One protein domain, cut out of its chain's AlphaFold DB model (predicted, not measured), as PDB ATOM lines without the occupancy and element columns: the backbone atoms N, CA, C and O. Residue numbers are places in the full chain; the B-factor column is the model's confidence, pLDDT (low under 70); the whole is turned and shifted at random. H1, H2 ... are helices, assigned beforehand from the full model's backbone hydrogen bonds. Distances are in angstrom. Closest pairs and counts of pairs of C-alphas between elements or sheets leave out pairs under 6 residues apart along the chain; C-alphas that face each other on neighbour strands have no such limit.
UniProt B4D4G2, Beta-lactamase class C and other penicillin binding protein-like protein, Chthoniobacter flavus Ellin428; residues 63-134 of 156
ATOM      1  N   LYS A  63     -25.523  19.223  10.165       92.88
ATOM      2  CA  LYS A  63     -24.321  20.072  10.062       92.88
ATOM      3  C   LYS A  63     -23.109  19.307   9.532       92.88
ATOM      4  O   LYS A  63     -22.304  19.901   8.824       92.88
ATOM      5  N   GLY A  64     -22.988  18.014   9.846       93.62
ATOM      6  CA  GLY A  64     -21.898  17.178   9.336       93.62
ATOM      7  C   GLY A  64     -21.962  17.030   7.816       93.62
ATOM      8  O   GLY A  64     -20.969  17.260   7.131       93.62
ATOM      9  N   LEU A  65     -23.155  16.742   7.287       94.81
ATOM     10  CA  LEU A  65     -23.397  16.657   5.843       94.81
ATOM     11  C   LEU A  65     -23.203  18.017   5.162       94.81
ATOM     12  O   LEU A  65     -22.495  18.106   4.166       94.81
ATOM     13  N   ALA A  66     -23.760  19.090   5.730       94.56
ATOM     14  CA  ALA A  66     -23.587  20.442   5.197       94.56
ATOM     15  C   ALA A  66     -22.106  20.867   5.152       94.56
ATOM     16  O   ALA A  66     -21.656  21.446   4.163       94.56
ATOM     17  N   ALA A  67     -21.332  20.542   6.193       96.19
ATOM     18  CA  ALA A  67     -19.894  20.788   6.225       96.19
ATOM     19  C   ALA A  67     -19.152  19.975   5.155       96.19
ATOM     20  O   ALA A  67     -18.283  20.528   4.485       96.19
ATOM     21  N   ALA A  68     -19.508  18.700   4.957       97.00
ATOM     22  CA  ALA A  68     -18.925  17.866   3.907       97.00
ATOM     23  C   ALA A  68     -19.197  18.441   2.508       97.00
ATOM     24  O   ALA A  68     -18.261  18.571   1.722       97.00
ATOM     25  N   CYS A  69     -20.433  18.868   2.225       97.50
ATOM     26  CA  CYS A  69     -20.785  19.518   0.961       97.50
ATOM     27  C   CYS A  69     -19.971  20.802   0.729       97.50
ATOM     28  O   CYS A  69     -19.420  20.989  -0.353       97.50
ATOM     29  N   LEU A  70     -19.848  21.667   1.744       96.75
ATOM     30  CA  LEU A  70     -19.058  22.896   1.621       96.75
ATOM     31  C   LEU A  70     -17.570  22.598   1.394       96.75
ATOM     32  O   LEU A  70     -16.947  23.234   0.549       96.75
ATOM     33  N   LEU A  71     -16.993  21.649   2.135       97.31
ATOM     34  CA  LEU A  71     -15.585  21.275   1.985       97.31
ATOM     35  C   LEU A  71     -15.305  20.635   0.622       97.31
ATOM     36  O   LEU A  71     -14.261  20.911   0.038       97.31
ATOM     37  N   HIS A  72     -16.243  19.844   0.099       98.00
ATOM     38  CA  HIS A  72     -16.166  19.301  -1.253       98.00
ATOM     39  C   HIS A  72     -16.158  20.419  -2.303       98.00
ATOM     40  O   HIS A  72     -15.226  20.490  -3.099       98.00
ATOM     41  N   ALA A  73     -17.102  21.363  -2.230       97.31
ATOM     42  CA  ALA A  73     -17.121  22.526  -3.120       97.31
ATOM     43  C   ALA A  73     -15.835  23.368  -2.998       97.31
ATOM     44  O   ALA A  73     -15.256  23.789  -3.996       97.31
ATOM     45  N   CYS A  74     -15.332  23.577  -1.776       97.81
ATOM     46  CA  CYS A  74     -14.059  24.269  -1.563       97.81
ATOM     47  C   CYS A  74     -12.898  23.545  -2.258       97.81
ATOM     48  O   CYS A  74     -12.068  24.198  -2.884       97.81
ATOM     49  N   GLN A  75     -12.848  22.213  -2.178       97.81
ATOM     50  CA  GLN A  75     -11.835  21.413  -2.863       97.81
ATOM     51  C   GLN A  75     -11.926  21.573  -4.387       97.81
ATOM     52  O   GLN A  75     -10.901  21.825  -5.017       97.81
ATOM     53  N   GLU A  76     -13.122  21.469  -4.973       98.19
ATOM     54  CA  GLU A  76     -13.325  21.615  -6.424       98.19
ATOM     55  C   GLU A  76     -12.910  23.000  -6.937       98.19
ATOM     56  O   GLU A  76     -12.319  23.136  -8.009       98.19
ATOM     57  N   HIS A  77     -13.158  24.036  -6.138       97.38
ATOM     58  CA  HIS A  77     -12.844  25.419  -6.482       97.38
ATOM     59  C   HIS A  77     -11.486  25.906  -5.952       97.38
ATOM     60  O   HIS A  77     -11.173  27.085  -6.091       97.38
ATOM     61  N   HIS A  78     -10.655  25.019  -5.392       97.75
ATOM     62  CA  HIS A  78      -9.331  25.346  -4.841       97.75
ATOM     63  C   HIS A  78      -9.358  26.435  -3.745       97.75
ATOM     64  O   HIS A  78      -8.412  27.209  -3.586       97.75
ATOM     65  N   ILE A  79     -10.438  26.488  -2.964       98.12
ATOM     66  CA  ILE A  79     -10.625  27.415  -1.845       98.12
ATOM     67  C   ILE A  79     -10.075  26.768  -0.573       98.12
ATOM     68  O   ILE A  79     -10.509  25.694  -0.152       98.12
ATOM     69  N   ALA A  80      -9.115  27.425   0.074       97.81
ATOM     70  CA  ALA A  80      -8.532  26.912   1.306       97.81
ATOM     71  C   ALA A  80      -9.491  27.117   2.498       97.81
ATOM     72  O   ALA A  80     -10.111  28.170   2.614       97.81
ATOM     73  N   PRO A  81      -9.543  26.210   3.492       97.19
ATOM     74  CA  PRO A  81     -10.313  26.448   4.721       97.19
ATOM     75  C   PRO A  81      -9.874  27.696   5.512       97.19
ATOM     76  O   PRO A  81     -10.627  28.204   6.344       97.19
ATOM     77  N   ALA A  82      -8.651  28.185   5.274       97.50
ATOM     78  CA  ALA A  82      -8.127  29.427   5.840       97.50
ATOM     79  C   ALA A  82      -8.628  30.694   5.119       97.50
ATOM     80  O   ALA A  82      -8.405  31.792   5.624       97.50
ATOM     81  N   THR A  83      -9.302  30.555   3.975       98.12
ATOM     82  CA  THR A  83      -9.907  31.667   3.241       98.12
ATOM     83  C   THR A  83     -10.988  32.337   4.104       98.12
ATOM     84  O   THR A  83     -11.821  31.638   4.700       98.12
ATOM     85  N   PRO A  84     -10.982  33.677   4.232       97.81
ATOM     86  CA  PRO A  84     -12.088  34.433   4.803       97.81
ATOM     87  C   PRO A  84     -13.405  34.122   4.087       97.81
ATOM     88  O   PRO A  84     -13.474  34.147   2.863       97.81
ATOM     89  N   VAL A  85     -14.483  33.901   4.843       96.44
ATOM     90  CA  VAL A  85     -15.828  33.676   4.273       96.44
ATOM     91  C   VAL A  85     -16.254  34.856   3.388       96.44
ATOM     92  O   VAL A  85     -16.915  34.668   2.374       96.44
ATOM     93  N   ALA A  86     -15.809  36.063   3.737       96.12
ATOM     94  CA  ALA A  86     -16.048  37.289   2.984       96.12
ATOM     95  C   ALA A  86     -15.548  37.257   1.526       96.12
ATOM     96  O   ALA A  86     -16.056  38.017   0.710       96.12
ATOM     97  N   GLU A  87     -14.577  36.403   1.182       96.38
ATOM     98  CA  GLU A  87     -14.090  36.288  -0.202       96.38
ATOM     99  C   GLU A  87     -15.092  35.572  -1.120       96.38
ATOM    100  O   GLU A  87     -15.106  35.825  -2.320       96.38
ATOM    101  N   VAL A  88     -15.954  34.714  -0.561       93.88
ATOM    102  CA  VAL A  88     -16.996  33.981  -1.307       93.88
ATOM    103  C   VAL A  88     -18.401  34.516  -1.044       93.88
ATOM    104  O   VAL A  88     -19.301  34.316  -1.854       93.88
ATOM    105  N   TRP A  89     -18.593  35.201   0.083       93.25
ATOM    106  CA  TRP A  89     -19.848  35.825   0.483       93.25
ATOM    107  C   TRP A  89     -19.571  37.228   1.048       93.25
ATOM    108  O   TRP A  89     -19.456  37.390   2.268       93.25
ATOM    109  N   PRO A  90     -19.424  38.252   0.188       92.81
ATOM    110  CA  PRO A  90     -19.034  39.601   0.606       92.81
ATOM    111  C   PRO A  90     -19.949  40.216   1.671       92.81
ATOM    112  O   PRO A  90     -19.475  40.873   2.598       92.81
ATOM    113  N   GLU A  91     -21.254  39.951   1.614       90.25
ATOM    114  CA  GLU A  91     -22.247  40.449   2.569       90.25
ATOM    115  C   GLU A  91     -22.040  39.877   3.979       90.25
ATOM    116  O   GLU A  91     -22.513  40.459   4.957       90.25
ATOM    117  N   PHE A  92     -21.289  38.782   4.125       91.50
ATOM    118  CA  PHE A  92     -20.888  38.261   5.429       91.50
ATOM    119  C   PHE A  92     -19.921  39.195   6.167       91.50
ATOM    120  O   PHE A  92     -19.863  39.145   7.396       91.50
ATOM    121  N   ALA A  93     -19.187  40.066   5.463       92.81
ATOM    122  CA  ALA A  93     -18.162  40.974   5.994       92.81
ATOM    123  C   ALA A  93     -18.747  42.171   6.772       92.81
ATOM    124  O   ALA A  93     -18.397  43.327   6.560       92.81
ATOM    125  N   GLN A  94     -19.672  41.888   7.682       90.69
ATOM    126  CA  GLN A  94     -20.344  42.858   8.528       90.69
ATOM    127  C   GLN A  94     -20.029  42.576   9.994       90.69
ATOM    128  O   GLN A  94     -19.807  41.429  10.392       90.69
ATOM    129  N   ALA A  95     -20.103  43.605  10.835       89.44
ATOM    130  CA  ALA A  95     -20.079  43.455  12.288       89.44
ATOM    131  C   ALA A  95     -18.854  42.671  12.829       89.44
ATOM    132  O   ALA A  95     -18.983  41.894  13.781       89.44
ATOM    133  N   GLY A  96     -17.663  42.874  12.247       89.62
ATOM    134  CA  GLY A  96     -16.417  42.261  12.721       89.62
ATOM    135  C   GLY A  96     -16.150  40.852  12.175       89.62
ATOM    136  O   GLY A  96     -15.305  40.136  12.716       89.62
ATOM    137  N   LYS A  97     -16.906  40.412  11.159       93.88
ATOM    138  CA  LYS A  97     -16.786  39.077  10.542       93.88
ATOM    139  C   LYS A  97     -15.818  39.028   9.353       93.88
ATOM    140  O   LYS A  97     -15.621  37.964   8.779       93.88
ATOM    141  N   GLU A  98     -15.163  40.136   9.011       94.94
ATOM    142  CA  GLU A  98     -14.360  40.305   7.787       94.94
ATOM    143  C   GLU A  98     -13.175  39.328   7.718       94.94
ATOM    144  O   GLU A  98     -12.733  38.948   6.640       94.94
ATOM    145  N   ARG A  99     -12.660  38.906   8.879       95.50
ATOM    146  CA  ARG A  99     -11.519  37.981   9.000       95.50
ATOM    147  C   ARG A  99     -11.907  36.568   9.432       95.50
ATOM    148  O   ARG A  99     -11.024  35.755   9.698       95.50
ATOM    149  N   VAL A 100     -13.201  36.276   9.568       95.88
ATOM    150  CA  VAL A 100     -13.660  34.932   9.930       95.88
ATOM    151  C   VAL A 100     -13.410  34.004   8.747       95.88
ATOM    152  O   VAL A 100     -13.944  34.203   7.659       95.88
ATOM    153  N   THR A 101     -12.592  32.986   8.976       97.12
ATOM    154  CA  THR A 101     -12.270  31.955   7.981       97.12
ATOM    155  C   THR A 101     -13.371  30.903   7.874       97.12
ATOM    156  O   THR A 101     -14.124  30.681   8.829       97.12
ATOM    157  N   ILE A 102     -13.427  30.198   6.743       96.94
ATOM    158  CA  ILE A 102     -14.330  29.054   6.536       96.94
ATOM    159  C   ILE A 102     -14.150  28.014   7.653       96.94
ATOM    160  O   ILE A 102     -15.130  27.562   8.247       96.94
ATOM    161  N   ALA A 103     -12.905  27.695   8.022       96.25
ATOM    162  CA  ALA A 103     -12.610  26.769   9.114       96.25
ATOM    163  C   ALA A 103     -13.172  27.252  10.461       96.25
ATOM    164  O   ALA A 103     -13.739  26.461  11.216       96.25
ATOM    165  N   GLN A 104     -13.052  28.545  10.779       96.12
ATOM    166  CA  GLN A 104     -13.615  29.115  12.010       96.12
ATOM    167  C   GLN A 104     -15.146  29.115  12.007       96.12
ATOM    168  O   GLN A 104     -15.745  28.904  13.062       96.12
ATOM    169  N   MET A 105     -15.777  29.334  10.852       94.69
ATOM    170  CA  MET A 105     -17.229  29.253  10.696       94.69
ATOM    171  C   MET A 105     -17.726  27.820  10.930       94.69
ATOM    172  O   MET A 105     -18.565  27.606  11.803       94.69
ATOM    173  N   LEU A 106     -17.153  26.840  10.222       94.81
ATOM    174  CA  LEU A 106     -17.533  25.424  10.316       94.81
ATOM    175  C   LEU A 106     -17.324  24.829  11.714       94.81
ATOM    176  O   LEU A 106     -18.058  23.939  12.128       94.81
ATOM    177  N   SER A 107     -16.339  25.332  12.461       93.94
ATOM    178  CA  SER A 107     -16.014  24.864  13.816       93.94
ATOM    179  C   SER A 107     -16.596  25.739  14.933       93.94
ATOM    180  O   SER A 107     -16.152  25.651  16.078       93.94
ATOM    181  N   HIS A 108     -17.566  26.605  14.615       92.25
ATOM    182  CA  HIS A 108     -18.239  27.501  15.566       92.25
ATOM    183  C   HIS A 108     -17.319  28.481  16.328       92.25
ATOM    184  O   HIS A 108     -17.734  29.109  17.303       92.25
ATOM    185  N   GLN A 109     -16.084  28.697  15.873       94.12
ATOM    186  CA  GLN A 109     -15.121  29.604  16.514       94.12
ATOM    187  C   GLN A 109     -15.425  31.090  16.270       94.12
ATOM    188  O   GLN A 109     -14.891  31.949  16.969       94.12
ATOM    189  N   ALA A 110     -16.297  31.400  15.309       89.50
ATOM    190  CA  ALA A 110     -16.772  32.759  15.053       89.50
ATOM    191  C   ALA A 110     -17.771  33.274  16.115       89.50
ATOM    192  O   ALA A 110     -18.058  34.472  16.160       89.50
ATOM    193  N   GLY A 111     -18.304  32.388  16.970       87.19
ATOM    194  CA  GLY A 111     -19.235  32.756  18.043       87.19
ATOM    195  C   GLY A 111     -20.633  33.174  17.565       87.19
ATOM    196  O   GLY A 111     -21.319  33.923  18.257       87.19
ATOM    197  N   LEU A 112     -21.055  32.693  16.391       86.00
ATOM    198  CA  LEU A 112     -22.332  33.013  15.738       86.00
ATOM    199  C   LEU A 112     -23.417  31.987  16.116       86.00
ATOM    200  O   LEU A 112     -23.866  31.209  15.282       86.00
ATOM    201  N   ALA A 113     -23.772  31.917  17.400       78.56
ATOM    202  CA  ALA A 113     -24.599  30.823  17.929       78.56
ATOM    203  C   ALA A 113     -26.116  31.013  17.747       78.56
ATOM    204  O   ALA A 113     -26.850  30.030  17.688       78.56
ATOM    205  N   ALA A 114     -26.597  32.255  17.683       81.00
ATOM    206  CA  ALA A 114     -28.018  32.565  17.569       81.00
ATOM    207  C   ALA A 114     -28.215  33.889  16.832       81.00
ATOM    208  O   ALA A 114     -27.391  34.795  16.976       81.00
ATOM    209  N   LEU A 115     -29.313  34.003  16.080       81.00
ATOM    210  CA  LEU A 115     -29.731  35.265  15.475       81.00
ATOM    211  C   LEU A 115     -30.091  36.273  16.576       81.00
ATOM    212  O   LEU A 115     -30.798  35.939  17.524       81.00
ATOM    213  N   ALA A 116     -29.618  37.514  16.447       77.56
ATOM    214  CA  ALA A 116     -29.943  38.586  17.390       77.56
ATOM    215  C   ALA A 116     -31.404  39.047  17.258       77.56
ATOM    216  O   ALA A 116     -31.989  39.571  18.201       77.56
ATOM    217  N   THR A 117     -31.989  38.846  16.080       80.75
ATOM    218  CA  THR A 117     -33.388  39.122  15.776       80.75
ATOM    219  C   THR A 117     -33.969  37.870  15.126       80.75
ATOM    220  O   THR A 117     -33.327  37.338  14.218       80.75
ATOM    221  N   PRO A 118     -35.139  37.378  15.569       83.88
ATOM    222  CA  PRO A 118     -35.807  36.271  14.902       83.88
ATOM    223  C   PRO A 118     -36.016  36.582  13.417       83.88
ATOM    224  O   PRO A 118     -36.488  37.664  13.071       83.88
ATOM    225  N   ALA A 119     -35.676  35.627  12.561       88.00
ATOM    226  CA  ALA A 119     -36.009  35.643  11.144       88.00
ATOM    227  C   ALA A 119     -36.828  34.384  10.834       88.00
ATOM    228  O   ALA A 119     -36.533  33.325  11.406       88.00
ATOM    229  N   PRO A 120     -37.848  34.458   9.961       90.81
ATOM    230  CA  PRO A 120     -38.516  33.263   9.468       90.81
ATOM    231  C   PRO A 120     -37.483  32.364   8.784       90.81
ATOM    232  O   PRO A 120     -36.833  32.786   7.837       90.81
ATOM    233  N   VAL A 121     -37.317  31.125   9.255       84.75
ATOM    234  CA  VAL A 121     -36.221  30.251   8.787       84.75
ATOM    235  C   VAL A 121     -36.309  29.917   7.291       84.75
ATOM    236  O   VAL A 121     -35.302  29.572   6.682       84.75
ATOM    237  N   MET A 122     -37.509  30.028   6.714       90.88
ATOM    238  CA  MET A 122     -37.792  29.780   5.297       90.88
ATOM    239  C   MET A 122     -37.648  31.034   4.419       90.88
ATOM    240  O   MET A 122     -37.772  30.934   3.202       90.88
ATOM    241  N   ASP A 123     -37.410  32.203   5.015       93.88
ATOM    242  CA  ASP A 123     -37.168  33.451   4.296       93.88
ATOM    243  C   ASP A 123     -35.656  33.678   4.186       93.88
ATOM    244  O   ASP A 123     -34.994  34.118   5.131       93.88
ATOM    245  N   HIS A 124     -35.111  33.328   3.020       90.25
ATOM    246  CA  HIS A 124     -33.683  33.415   2.732       90.25
ATOM    247  C   HIS A 124     -33.121  34.817   2.999       90.25
ATOM    248  O   HIS A 124     -32.130  34.961   3.716       90.25
ATOM    249  N   GLU A 125     -33.783  35.850   2.475       91.50
ATOM    250  CA  GLU A 125     -33.324  37.235   2.581       91.50
ATOM    251  C   GLU A 125     -33.357  37.717   4.031       91.50
ATOM    252  O   GLU A 125     -32.400  38.330   4.516       91.50
ATOM    253  N   ALA A 126     -34.419  37.383   4.772       90.75
ATOM    254  CA  ALA A 126     -34.512  37.722   6.187       90.75
ATOM    255  C   ALA A 126     -33.417  37.034   7.021       90.75
ATOM    256  O   ALA A 126     -32.828  37.664   7.907       90.75
ATOM    257  N   VAL A 127     -33.107  35.764   6.737       90.94
ATOM    258  CA  VAL A 127     -32.042  35.017   7.424       90.94
ATOM    259  C   VAL A 127     -30.667  35.606   7.108       90.94
ATOM    260  O   VAL A 127     -29.891  35.857   8.032       90.94
ATOM    261  N   VAL A 128     -30.374  35.889   5.837       89.62
ATOM    262  CA  VAL A 128     -29.125  36.536   5.403       89.62
ATOM    263  C   VAL A 128     -28.947  37.890   6.091       89.62
ATOM    264  O   VAL A 128     -27.902  38.149   6.697       89.62
ATOM    265  N   ALA A 129     -29.985  38.729   6.092       88.06
ATOM    266  CA  ALA A 129     -29.955  40.029   6.753       88.06
ATOM    267  C   ALA A 129     -29.741  39.908   8.275       88.06
ATOM    268  O   ALA A 129     -28.996  40.701   8.865       88.06
ATOM    269  N   ALA A 130     -30.358  38.918   8.925       88.06
ATOM    270  CA  ALA A 130     -30.176  38.662  10.352       88.06
ATOM    271  C   ALA A 130     -28.751  38.174  10.678       88.06
ATOM    272  O   ALA A 130     -28.155  38.636  11.656       88.06
ATOM    273  N   LEU A 131     -28.171  37.302   9.843       87.56
ATOM    274  CA  LEU A 131     -26.787  36.830   9.966       87.56
ATOM    275  C   LEU A 131     -25.771  37.964   9.767       87.56
ATOM    276  O   LEU A 131     -24.791  38.053  10.515       87.56
ATOM    277  N   GLY A 132     -26.024  38.874   8.821       84.94
ATOM    278  CA  GLY A 132     -25.193  40.059   8.587       84.94
ATOM    279  C   GLY A 132     -25.005  40.898   9.856       84.94
ATOM    280  O   GLY A 132     -23.884  41.281  10.196       84.94
ATOM    281  N   ARG A 133     -26.067  41.063  10.652       83.81
ATOM    282  CA  ARG A 133     -26.053  41.846  11.902       83.81
ATOM    283  C   ARG A 133     -25.345  41.156  13.072       83.81
ATOM    284  O   ARG A 133     -25.067  41.811  14.079       83.81
ATOM    285  N   LEU A 134     -25.042  39.860  12.976       85.38
ATOM    286  CA  LEU A 134     -24.369  39.142  14.056       85.38
ATOM    287  C   LEU A 134     -22.924  39.591  14.212       85.38
ATOM    288  O   LEU A 134     -22.123  39.492  13.284       85.38
TER     289      LEU A 134
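This is residues 63 to 134 of the 156 residues of the protein "Beta-lactamase class C and other penicillin binding protein-like protein" of Chthoniobacter flavus Ellin428 (UniProt B4D4G2). This domain has little regular structure: three separate helices are joined by long loops, with H1 toward one end, H3 toward the other and short H2 near H1. From the end of H1 the long loop of residues 77 to 101, with no named element, swings out toward the H3 end of the domain and folds back to H2, and a second long stretch, residues 107 to 123, leads from H2 to H3. The printed part has 72 residues, with 28 in H1, H2 and H3, in that order, and no named strand; the class is all helix. It is compact, with a radius of gyration of the C-alphas of 12.5 A and spans of 34 by 25 by 19 A.

Find C-alpha 63 at (-24.321, 20.072, 10.062); from there H1, residues 63 to 76, runs 19.9 A. H2, residues 102 to 106, covers 6.1 A. H3, residues 124 to 132, runs 12.3 A to C-alpha 132 at (-25.193, 40.059, 8.587).

Look at Ala 67 and Leu 106: their C-alphas, the closest of H1 and H2, are 6.6 A apart, and these helices are close but not clearly touching. H3 is apart from H1 and H2. In H1, H2 and H3 every O i to N i+4 pair is within hydrogen-bond range.

The C-alphas of His 78 and Pro 118, the two farthest apart, are 34.8 A apart. Both links are long, and the printed part has no cut. No printed residue is under 70 in pLDDT.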